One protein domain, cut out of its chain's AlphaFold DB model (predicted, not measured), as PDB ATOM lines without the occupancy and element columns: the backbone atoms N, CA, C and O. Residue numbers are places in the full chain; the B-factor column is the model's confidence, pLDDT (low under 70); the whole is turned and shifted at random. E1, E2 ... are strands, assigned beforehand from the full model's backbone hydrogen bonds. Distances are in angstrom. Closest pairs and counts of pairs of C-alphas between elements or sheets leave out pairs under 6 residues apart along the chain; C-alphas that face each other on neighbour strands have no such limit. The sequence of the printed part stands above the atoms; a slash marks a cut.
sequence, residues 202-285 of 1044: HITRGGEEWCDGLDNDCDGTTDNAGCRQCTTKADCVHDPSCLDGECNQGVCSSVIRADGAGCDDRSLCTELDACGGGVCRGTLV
ATOM      1  N   HIS A 202      16.124  44.065 -80.916       83.25
ATOM      2  CA  HIS A 202      15.518  45.107 -80.090       83.25
ATOM      3  C   HIS A 202      14.020  45.228 -80.399       83.25
ATOM      4  O   HIS A 202      13.636  45.595 -81.511       83.25
ATOM      5  N   ILE A 203      13.179  44.954 -79.402       78.44
ATOM      6  CA  ILE A 203      11.718  44.980 -79.502       78.44
ATOM      7  C   ILE A 203      11.255  46.431 -79.659       78.44
ATOM      8  O   ILE A 203      11.194  47.191 -78.692       78.44
ATOM      9  N   THR A 204      10.877  46.836 -80.873       70.31
ATOM     10  CA  THR A 204      10.378  48.196 -81.116       70.31
ATOM     11  C   THR A 204       8.855  48.283 -81.001       70.31
ATOM     12  O   THR A 204       8.126  47.293 -81.069       70.31
ATOM     13  N   ARG A 205       8.344  49.501 -80.768       69.62
ATOM     14  CA  ARG A 205       6.899  49.815 -80.681       69.62
ATOM     15  C   ARG A 205       6.101  48.970 -79.667       69.62
ATOM     16  O   ARG A 205       4.871  48.989 -79.699       69.62
ATOM     17  N   GLY A 206       6.784  48.316 -78.723       71.44
ATOM     18  CA  GLY A 206       6.187  47.499 -77.664       71.44
ATOM     19  C   GLY A 206       5.818  46.072 -78.081       71.44
ATOM     20  O   GLY A 206       4.924  45.497 -77.461       71.44
ATOM     21  N   GLY A 207       6.455  45.512 -79.116       69.75
ATOM     22  CA  GLY A 207       6.182  44.146 -79.574       69.75
ATOM     23  C   GLY A 207       4.846  44.015 -80.308       69.75
ATOM     24  O   GLY A 207       4.102  43.057 -80.114       69.75
ATOM     25  N   GLU A 208       4.514  45.015 -81.125       77.31
ATOM     26  CA  GLU A 208       3.460  44.937 -82.136       77.31
ATOM     27  C   GLU A 208       4.132  45.110 -83.499       77.31
ATOM     28  O   GLU A 208       4.846  46.089 -83.708       77.31
ATOM     29  N   GLU A 209       3.901  44.186 -84.428       78.94
ATOM     30  CA  GLU A 209       4.521  44.232 -85.751       78.94
ATOM     31  C   GLU A 209       3.846  45.261 -86.685       78.94
ATOM     32  O   GLU A 209       2.619  45.391 -86.745       78.94
ATOM     33  N   TRP A 210       4.650  45.998 -87.454       76.06
ATOM     34  CA  TRP A 210       4.226  47.019 -88.420       76.06
ATOM     35  C   TRP A 210       4.792  46.701 -89.800       76.06
ATOM     36  O   TRP A 210       5.865  46.124 -89.898       76.06
ATOM     37  N   CYS A 211       4.070  47.083 -90.858       77.75
ATOM     38  CA  CYS A 211       4.473  46.814 -92.241       77.75
ATOM     39  C   CYS A 211       5.534  47.821 -92.726       77.75
ATOM     40  O   CYS A 211       5.274  48.606 -93.648       77.75
ATOM     41  N   ASP A 212       6.680  47.873 -92.052       69.00
ATOM     42  CA  ASP A 212       7.777  48.791 -92.358       69.00
ATOM     43  C   ASP A 212       9.161  48.135 -92.482       69.00
ATOM     44  O   ASP A 212      10.168  48.841 -92.540       69.00
ATOM     45  N   GLY A 213       9.206  46.808 -92.651       72.12
ATOM     46  CA  GLY A 213      10.420  46.071 -93.009       72.12
ATOM     47  C   GLY A 213      11.356  45.792 -91.834       72.12
ATOM     48  O   GLY A 213      12.558  45.636 -92.049       72.12
ATOM     49  N   LEU A 214      10.817  45.753 -90.613       71.81
ATOM     50  CA  LEU A 214      11.542  45.512 -89.364       71.81
ATOM     51  C   LEU A 214      10.838  44.420 -88.539       71.81
ATOM     52  O   LEU A 214       9.619  44.463 -88.373       71.81
ATOM     53  N   ASP A 215      11.614  43.469 -88.013       77.50
ATOM     54  CA  ASP A 215      11.167  42.510 -86.989       77.50
ATOM     55  C   ASP A 215      11.004  43.279 -85.667       77.50
ATOM     56  O   ASP A 215      11.982  43.598 -84.989       77.50
ATOM     57  N   ASN A 216       9.774  43.707 -85.371       79.38
ATOM     58  CA  ASN A 216       9.489  44.632 -84.270       79.38
ATOM     59  C   ASN A 216       9.114  43.907 -82.962       79.38
ATOM     60  O   ASN A 216       9.205  44.509 -81.893       79.38
ATOM     61  N   ASP A 217       8.704  42.637 -83.028       81.62
ATOM     62  CA  ASP A 217       8.417  41.760 -81.886       81.62
ATOM     63  C   ASP A 217       9.473  40.657 -81.650       81.62
ATOM     64  O   ASP A 217       9.357  39.899 -80.685       81.62
ATOM     65  N   CYS A 218      10.555  40.651 -82.438       83.56
ATOM     66  CA  CYS A 218      11.718  39.763 -82.332       83.56
ATOM     67  C   CYS A 218      11.387  38.268 -82.490       83.56
ATOM     68  O   CYS A 218      12.019  37.417 -81.855       83.56
ATOM     69  N   ASP A 219      10.406  37.942 -83.340       81.44
ATOM     70  CA  ASP A 219       9.932  36.569 -83.580       81.44
ATOM     71  C   ASP A 219      10.788  35.791 -84.605       81.44
ATOM     72  O   ASP A 219      10.665  34.565 -84.721       81.44
ATOM     73  N   GLY A 220      11.708  36.478 -85.293       77.06
ATOM     74  CA  GLY A 220      12.566  35.923 -86.338       77.06
ATOM     75  C   GLY A 220      11.958  36.006 -87.742       77.06
ATOM     76  O   GLY A 220      12.501  35.419 -88.685       77.06
ATOM     77  N   THR A 221      10.835  36.712 -87.909       78.31
ATOM     78  CA  THR A 221      10.231  37.036 -89.205       78.31
ATOM     79  C   THR A 221      10.063  38.548 -89.390       78.31
ATOM     80  O   THR A 221      10.234  39.338 -88.474       78.31
ATOM     81  N   THR A 222       9.830  38.984 -90.629       74.38
ATOM     82  CA  THR A 222       9.730  40.411 -90.974       74.38
ATOM     83  C   THR A 222       8.516  40.624 -91.867       74.38
ATOM     84  O   THR A 222       8.394  39.946 -92.891       74.38
ATOM     85  N   ASP A 223       7.647  41.566 -91.494       70.81
ATOM     86  CA  ASP A 223       6.358  41.853 -92.140       70.81
ATOM     87  C   ASP A 223       5.462  40.592 -92.270       70.81
ATOM     88  O   ASP A 223       5.051  40.180 -93.365       70.81
ATOM     89  N   ASN A 224       5.158  39.950 -91.142       76.75
ATOM     90  CA  ASN A 224       4.285  38.790 -91.032       76.75
ATOM     91  C   ASN A 224       2.824  39.101 -91.428       76.75
ATOM     92  O   ASN A 224       2.405  40.228 -91.709       76.75
ATOM     93  N   ALA A 225       2.009  38.044 -91.522       66.25
ATOM     94  CA  ALA A 225       0.666  38.075 -92.106       66.25
ATOM     95  C   ALA A 225      -0.421  38.742 -91.223       66.25
ATOM     96  O   ALA A 225      -1.565  38.277 -91.175       66.25
ATOM     97  N   GLY A 226      -0.077  39.845 -90.559       69.06
ATOM     98  CA  GLY A 226      -0.962  40.681 -89.748       69.06
ATOM     99  C   GLY A 226      -0.471  42.117 -89.516       69.06
ATOM    100  O   GLY A 226      -1.206  42.874 -88.879       69.06
ATOM    101  N   CYS A 227       0.709  42.487 -90.033       73.44
ATOM    102  CA  CYS A 227       1.420  43.731 -89.736       73.44
ATOM    103  C   CYS A 227       0.558  45.014 -89.819       73.44
ATOM    104  O   CYS A 227      -0.361  45.168 -90.638       73.44
ATOM    105  N   ARG A 228       0.858  45.976 -88.943       77.31
ATOM    106  CA  ARG A 228       0.102  47.224 -88.786       77.31
ATOM    107  C   ARG A 228       0.443  48.275 -89.854       77.31
ATOM    108  O   ARG A 228       1.600  48.517 -90.182       77.31
ATOM    109  N   GLN A 229      -0.601  48.904 -90.400       81.06
ATOM    110  CA  GLN A 229      -0.546  49.871 -91.511       81.06
ATOM    111  C   GLN A 229      -0.418  51.326 -91.019       81.06
ATOM    112  O   GLN A 229      -0.978  51.679 -89.977       81.06
ATOM    113  N   CYS A 230       0.230  52.195 -91.803       74.75
ATOM    114  CA  CYS A 230       0.380  53.618 -91.473       74.75
ATOM    115  C   CYS A 230      -0.921  54.424 -91.662       74.75
ATOM    116  O   CYS A 230      -1.782  54.090 -92.480       74.75
ATOM    117  N   THR A 231      -1.053  55.538 -90.936       76.50
ATOM    118  CA  THR A 231      -2.210  56.452 -91.007       76.50
ATOM    119  C   THR A 231      -1.842  57.935 -91.103       76.50
ATOM    120  O   THR A 231      -2.591  58.709 -91.704       76.50
ATOM    121  N   THR A 232      -0.700  58.352 -90.552       75.12
ATOM    122  CA  THR A 232      -0.184  59.729 -90.624       75.12
ATOM    123  C   THR A 232       1.260  59.771 -91.129       75.12
ATOM    124  O   THR A 232       1.920  58.745 -91.251       75.12
ATOM    125  N   LYS A 233       1.774  60.973 -91.421       71.56
ATOM    126  CA  LYS A 233       3.193  61.169 -91.759       71.56
ATOM    127  C   LYS A 233       4.133  60.738 -90.624       71.56
ATOM    128  O   LYS A 233       5.173  60.162 -90.917       71.56
ATOM    129  N   ALA A 234       3.769  60.999 -89.365       69.19
ATOM    130  CA  ALA A 234       4.606  60.670 -88.209       69.19
ATOM    131  C   ALA A 234       4.842  59.156 -88.082       69.19
ATOM    132  O   ALA A 234       5.940  58.738 -87.738       69.19
ATOM    133  N   ASP A 235       3.846  58.352 -88.460       68.81
ATOM    134  CA  ASP A 235       3.881  56.885 -88.471       68.81
ATOM    135  C   ASP A 235       4.967  56.315 -89.414       68.81
ATOM    136  O   ASP A 235       5.301  55.143 -89.305       68.81
ATOM    137  N   CYS A 236       5.500  57.130 -90.335       70.00
ATOM    138  CA  CYS A 236       6.519  56.756 -91.324       70.00
ATOM    139  C   CYS A 236       7.844  57.530 -91.165       70.00
ATOM    140  O   CYS A 236       8.657  57.554 -92.092       70.00
ATOM    141  N   VAL A 237       8.061  58.231 -90.046       66.25
ATOM    142  CA  VAL A 237       9.342  58.909 -89.785       66.25
ATOM    143  C   VAL A 237      10.318  57.902 -89.180       66.25
ATOM    144  O   VAL A 237      10.238  57.580 -87.998       66.25
ATOM    145  N   HIS A 238      11.254  57.424 -89.999       61.47
ATOM    146  CA  HIS A 238      12.368  56.595 -89.545       61.47
ATOM    147  C   HIS A 238      13.481  57.499 -89.003       61.47
ATOM    148  O   HIS A 238      14.180  58.175 -89.768       61.47
ATOM    149  N   ASP A 239      13.596  57.543 -87.677       57.84
ATOM    150  CA  ASP A 239      14.544  58.392 -86.962       57.84
ATOM    151  C   ASP A 239      15.751  57.584 -86.435       57.84
ATOM    152  O   ASP A 239      15.570  56.467 -85.933       57.84
ATOM    153  N   PRO A 240      16.985  58.104 -86.532       55.81
ATOM    154  CA  PRO A 240      17.447  59.155 -87.429       55.81
ATOM    155  C   PRO A 240      17.754  58.599 -88.832       55.81
ATOM    156  O   PRO A 240      18.141  57.445 -89.006       55.81
ATOM    157  N   SER A 241      17.556  59.427 -89.857       65.38
ATOM    158  CA  SER A 241      18.001  59.172 -91.234       65.38
ATOM    159  C   SER A 241      17.878  60.454 -92.069       65.38
ATOM    160  O   SER A 241      17.211  61.401 -91.657       65.38
ATOM    161  N   CYS A 242      18.437  60.496 -93.284       71.50
ATOM    162  CA  CYS A 242      18.106  61.551 -94.262       71.50
ATOM    163  C   CYS A 242      16.823  61.288 -95.058       71.50
ATOM    164  O   CYS A 242      16.542  61.984 -96.039       71.50
ATOM    165  N   LEU A 243      16.029  60.312 -94.619       68.94
ATOM    166  CA  LEU A 243      14.702  60.046 -95.139       68.94
ATOM    167  C   LEU A 243      13.651  60.638 -94.193       68.94
ATOM    168  O   LEU A 243      13.821  60.732 -92.977       68.94
ATOM    169  N   ASP A 244      12.563  61.094 -94.783       69.81
ATOM    170  CA  ASP A 244      11.376  61.611 -94.119       69.81
ATOM    171  C   ASP A 244      10.158  60.894 -94.722       69.81
ATOM    172  O   ASP A 244      10.183  60.451 -95.875       69.81
ATOM    173  N   GLY A 245       9.115  60.703 -93.923       69.38
ATOM    174  CA  GLY A 245       8.000  59.827 -94.260       69.38
ATOM    175  C   GLY A 245       6.917  60.512 -95.085       69.38
ATOM    176  O   GLY A 245       6.530  61.650 -94.814       69.38
ATOM    177  N   GLU A 246       6.332  59.791 -96.034       75.06
ATOM    178  CA  GLU A 246       4.975  60.036 -96.520       75.06
ATOM    179  C   GLU A 246       4.174  58.728 -96.472       75.06
ATOM    180  O   GLU A 246       4.480  57.764 -97.176       75.06
ATOM    181  N   CYS A 247       3.138  58.686 -95.629       77.69
ATOM    182  CA  CYS A 247       2.204  57.564 -95.572       77.69
ATOM    183  C   CYS A 247       1.247  57.623 -96.769       77.69
ATOM    184  O   CYS A 247       0.396  58.513 -96.857       77.69
ATOM    185  N   ASN A 248       1.366  56.665 -97.687       74.56
ATOM    186  CA  ASN A 248       0.595  56.598 -98.920       74.56
ATOM    187  C   ASN A 248      -0.316  55.358 -98.915       74.56
ATOM    188  O   ASN A 248       0.085  54.249 -99.246       74.56
ATOM    189  N   GLN A 249      -1.588  55.576 -98.556       75.50
ATOM    190  CA  GLN A 249      -2.664  54.567 -98.553       75.50
ATOM    191  C   GLN A 249      -2.410  53.324 -97.671       75.50
ATOM    192  O   GLN A 249      -2.836  52.228 -98.023       75.50
ATOM    193  N   GLY A 250      -1.764  53.501 -96.513       72.19
ATOM    194  CA  GLY A 250      -1.471  52.427 -95.548       72.19
ATOM    195  C   GLY A 250      -0.031  51.915 -95.593       72.19
ATOM    196  O   GLY A 250       0.420  51.287 -94.637       72.19
ATOM    197  N   VAL A 251       0.708  52.253 -96.656       70.75
ATOM    198  CA  VAL A 251       2.114  51.884 -96.865       70.75
ATOM    199  C   VAL A 251       3.005  53.121 -96.726       70.75
ATOM    200  O   VAL A 251       2.692  54.184 -97.271       70.75
ATOM    201  N   CYS A 252       4.120  52.999 -96.007       71.19
ATOM    202  CA  CYS A 252       5.106  54.072 -95.902       71.19
ATOM    203  C   CYS A 252       5.918  54.227 -97.196       71.19
ATOM    204  O   CYS A 252       6.225  53.261 -97.893       71.19
ATOM    205  N   SER A 253       6.275  55.467 -97.527       68.69
ATOM    206  CA  SER A 253       7.143  55.801 -98.657       68.69
ATOM    207  C   SER A 253       8.108  56.916 -98.266       68.69
ATOM    208  O   SER A 253       7.743  57.805 -97.497       68.69
ATOM    209  N   SER A 254       9.344  56.852 -98.756       65.38
ATOM    210  CA  SER A 254      10.432  57.732 -98.328       65.38
ATOM    211  C   SER A 254      10.639  58.923 -99.266       65.38
ATOM    212  O   SER A 254      10.699  58.788-100.489       65.38
ATOM    213  N   VAL A 255      10.796  60.108 -98.673       71.25
ATOM    214  CA  VAL A 255      11.244  61.339 -99.337       71.25
ATOM    215  C   VAL A 255      12.534  61.849 -98.686       71.25
ATOM    216  O   VAL A 255      12.852  61.496 -97.555       71.25
ATOM    217  N   ILE A 256      13.316  62.644 -99.414       70.69
ATOM    218  CA  ILE A 256      14.664  63.070 -99.001       70.69
ATOM    219  C   ILE A 256      14.618  64.376 -98.188       70.69
ATOM    220  O   ILE A 256      14.004  65.355 -98.622       70.69
ATOM    221  N   ARG A 257      15.298  64.404 -97.030       76.75
ATOM    222  CA  ARG A 257      15.541  65.621 -96.227       76.75
ATOM    223  C   ARG A 257      16.502  66.575 -96.961       76.75
ATOM    224  O   ARG A 257      17.308  66.153 -97.785       76.75
ATOM    225  N   ALA A 258      16.405  67.875 -96.680       78.69
ATOM    226  CA  ALA A 258      17.190  68.901 -97.374       78.69
ATOM    227  C   ALA A 258      18.693  68.842 -97.040       78.69
ATOM    228  O   ALA A 258      19.062  68.571 -95.899       78.69
ATOM    229  N   ASP A 259      19.549  69.162 -98.016       79.00
ATOM    230  CA  ASP A 259      21.004  69.195 -97.821       79.00
ATOM    231  C   ASP A 259      21.404  70.182 -96.707       79.00
ATOM    232  O   ASP A 259      20.911  71.313 -96.652       79.00
ATOM    233  N   GLY A 260      22.301  69.758 -95.815       73.50
ATOM    234  CA  GLY A 260      22.707  70.521 -94.631       73.50
ATOM    235  C   GLY A 260      21.705  70.496 -93.468       73.50
ATOM    236  O   GLY A 260      21.945  71.158 -92.458       73.50
ATOM    237  N   ALA A 261      20.595  69.756 -93.569       79.38
ATOM    238  CA  ALA A 261      19.790  69.416 -92.399       79.38
ATOM    239  C   ALA A 261      20.557  68.432 -91.505       79.38
ATOM    240  O   ALA A 261      21.169  67.492 -92.015       79.38
ATOM    241  N   GLY A 262      20.485  68.645 -90.188       76.38
ATOM    242  CA  GLY A 262      21.041  67.714 -89.211       76.38
ATOM    243  C   GLY A 262      20.370  66.347 -89.311       76.38
ATOM    244  O   GLY A 262      19.145  66.243 -89.441       76.38
ATOM    245  N   CYS A 263      21.198  65.319 -89.264       80.38
ATOM    246  CA  CYS A 263      20.818  63.922 -89.191       80.38
ATOM    247  C   CYS A 263      21.789  63.222 -88.233       80.38
ATOM    248  O   CYS A 263      22.557  63.882 -87.538       80.38
ATOM    249  N   ASP A 264      21.699  61.908 -88.181       79.31
ATOM    250  CA  ASP A 264      22.607  61.013 -87.480       79.31
ATOM    251  C   ASP A 264      22.612  59.754 -88.367       79.31
ATOM    252  O   ASP A 264      21.538  59.257 -88.740       79.31
ATOM    253  N   ASP A 265      23.784  59.353 -88.869       77.06
ATOM    254  CA  ASP A 265      23.962  58.175 -89.731       77.06
ATOM    255  C   ASP A 265      24.154  56.874 -88.930       77.06
ATOM    256  O   ASP A 265      24.313  55.800 -89.516       77.06
ATOM    257  N   ARG A 266      24.011  56.967 -87.600       77.38
ATOM    258  CA  ARG A 266      24.254  55.954 -86.567       77.38
ATOM    259  C   ARG A 266      25.687  55.436 -86.526       77.38
ATOM    260  O   ARG A 266      25.915  54.376 -85.951       77.38
ATOM    261  N   SER A 267      26.640  56.157 -87.110       82.31
ATOM    262  CA  SER A 267      28.054  55.832 -87.003       82.31
ATOM    263  C   SER A 267      28.718  56.699 -85.936       82.31
ATOM    264  O   SER A 267      28.973  57.884 -86.135       82.31
ATOM    265  N   LEU A 268      29.106  56.085 -84.818       81.56
ATOM    266  CA  LEU A 268      29.945  56.726 -83.793       81.56
ATOM    267  C   LEU A 268      31.360  57.084 -84.311       81.56
ATOM    268  O   LEU A 268      32.146  57.711 -83.601       81.56
ATOM    269  N   CYS A 269      31.671  56.726 -85.561       83.50
ATOM    270  CA  CYS A 269      32.873  57.121 -86.295       83.50
ATOM    271  C   CYS A 269      32.770  58.466 -87.010       83.50
ATOM    272  O   CYS A 269      33.735  58.871 -87.667       83.50
ATOM    273  N   THR A 270      31.631  59.148 -86.939       83.62
ATOM    274  CA  THR A 270      31.416  60.438 -87.591       83.62
ATOM    275  C   THR A 270      30.887  61.486 -86.616       83.62
ATOM    276  O   THR A 270      30.080  61.215 -85.733       83.62
ATOM    277  N   GLU A 271      31.388  62.712 -86.764       82.50
ATOM    278  CA  GLU A 271      30.885  63.896 -86.075       82.50
ATOM    279  C   GLU A 271      30.324  64.918 -87.075       82.50
ATOM    280  O   GLU A 271      30.799  65.039 -88.208       82.50
ATOM    281  N   LEU A 272      29.359  65.726 -86.620       82.31
ATOM    282  CA  LEU A 272      28.727  66.815 -87.387       82.31
ATOM    283  C   LEU A 272      27.882  66.354 -88.594       82.31
ATOM    284  O   LEU A 272      27.790  67.054 -89.606       82.31
ATOM    285  N   ASP A 273      27.231  65.202 -88.451       86.06
ATOM    286  CA  ASP A 273      26.327  64.560 -89.408       86.06
ATOM    287  C   ASP A 273      25.302  65.496 -90.067       86.06
ATOM    288  O   ASP A 273      24.462  66.142 -89.424       86.06
ATOM    289  N   ALA A 274      25.338  65.531 -91.401       85.81
ATOM    290  CA  ALA A 274      24.441  66.342 -92.210       85.81
ATOM    291  C   ALA A 274      23.976  65.613 -93.477       85.81
ATOM    292  O   ALA A 274      24.694  64.815 -94.083       85.81
ATOM    293  N   CYS A 275      22.760  65.924 -93.926       84.88
ATOM    294  CA  CYS A 275      22.241  65.372 -95.171       84.88
ATOM    295  C   CYS A 275      22.979  65.920 -96.396       84.88
ATOM    296  O   CYS A 275      23.184  67.128 -96.528       84.88
ATOM    297  N   GLY A 276      23.308  65.027 -97.332       82.69
ATOM    298  CA  GLY A 276      23.840  65.365 -98.649       82.69
ATOM    299  C   GLY A 276      23.334  64.400 -99.719       82.69
ATOM    300  O   GLY A 276      23.733  63.236 -99.768       82.69
ATOM    301  N   GLY A 277      22.446  64.870-100.596       74.69
ATOM    302  CA  GLY A 277      21.880  64.081-101.694       74.69
ATOM    303  C   GLY A 277      20.968  62.933-101.246       74.69
ATOM    304  O   GLY A 277      20.825  61.956-101.978       74.69
ATOM    305  N   GLY A 278      20.374  63.029-100.051       71.88
ATOM    306  CA  GLY A 278      19.527  61.984 -99.456       71.88
ATOM    307  C   GLY A 278      20.258  60.915 -98.644       71.88
ATOM    308  O   GLY A 278      19.613  60.004 -98.137       71.88
ATOM    309  N   VAL A 279      21.576  61.042 -98.480       78.06
ATOM    310  CA  VAL A 279      22.392  60.199 -97.595       78.06
ATOM    311  C   VAL A 279      22.849  61.056 -96.413       78.06
ATOM    312  O   VAL A 279      23.222  62.211 -96.621       78.06
ATOM    313  N   CYS A 280      22.798  60.519 -95.191       80.50
ATOM    314  CA  CYS A 280      23.404  61.165 -94.023       80.50
ATOM    315  C   CYS A 280      24.906  60.870 -94.017       80.50
ATOM    316  O   CYS A 280      25.298  59.767 -94.409       80.50
ATOM    317  N   ARG A 281      25.728  61.875 -93.704       82.69
ATOM    318  CA  ARG A 281      27.189  61.761 -93.628       82.69
ATOM    319  C   ARG A 281      27.741  62.783 -92.643       82.69
ATOM    320  O   ARG A 281      27.492  63.977 -92.833       82.69
ATOM    321  N   GLY A 282      28.554  62.350 -91.691       81.88
ATOM    322  CA  GLY A 282      29.425  63.249 -90.932       81.88
ATOM    323  C   GLY A 282      30.862  63.340 -91.449       81.88
ATOM    324  O   GLY A 282      31.203  62.971 -92.580       81.88
ATOM    325  N   THR A 283      31.713  63.862 -90.574       84.88
ATOM    326  CA  THR A 283      33.168  64.000 -90.708       84.88
ATOM    327  C   THR A 283      33.842  62.935 -89.851       84.88
ATOM    328  O   THR A 283      33.483  62.797 -88.690       84.88
ATOM    329  N   LEU A 284      34.792  62.170 -90.403       82.56
ATOM    330  CA  LEU A 284      35.402  61.045 -89.681       82.56
ATOM    331  C   LEU A 284      36.112  61.493 -88.393       82.56
ATOM    332  O   LEU A 284      36.977  62.371 -88.434       82.56
ATOM    333  N   VAL A 285      35.778  60.832 -87.286       83.06
ATOM    334  CA  VAL A 285      36.448  60.951 -85.988       83.06
ATOM    335  C   VAL A 285      37.864  60.375 -86.095       83.06
ATOM    336  O   VAL A 285      38.087  59.345 -86.733       83.06
TER     337      VAL A 285
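This is residues 202 to 285 of the 1044 residues of an uncharacterized protein of Deltaproteobacteria bacterium (UniProt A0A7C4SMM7). Little regular structure is here: two small strand hairpins, E1 with E2 and E3 with E4, follow one another along an elongated model, and loops of residues 202 to 227 coil at the end away from E3 and E4. The 84 printed residues, all strand in class with 25 in named strands, hold E1, E2, E3, E4 in chain order, in two antiparallel sheets. The whole is only just loose, close to compact, with radius of gyration of the C-alphas 14.7 A and spans of 41 by 27 by 16 A.

Find C-alpha 270 at (31.416, 60.438, -87.591); E3 runs to 276, 14.3 A, and E4 covers 279 to 284, 15.3 A. Find C-alpha 243 at (14.702, 60.046, -95.139), where E1 begins; it ends at 248, and E2 covers 251 to 256.

In hairpin E3 and E4, at 149 degrees, look for N 274 and O 281, 3.0 A. In hairpin E1 and E2, at 144 degrees, N 246 and O 253 are 2.8 A apart. E1 and E4 are only just apart, closest 8.1 A.

C-alphas 225 and 285 are farthest apart, 42.9 A. The printed part has no cut; the link E2 to E3 is long. Seventeen residues are under pLDDT 70, among them 237 to 241.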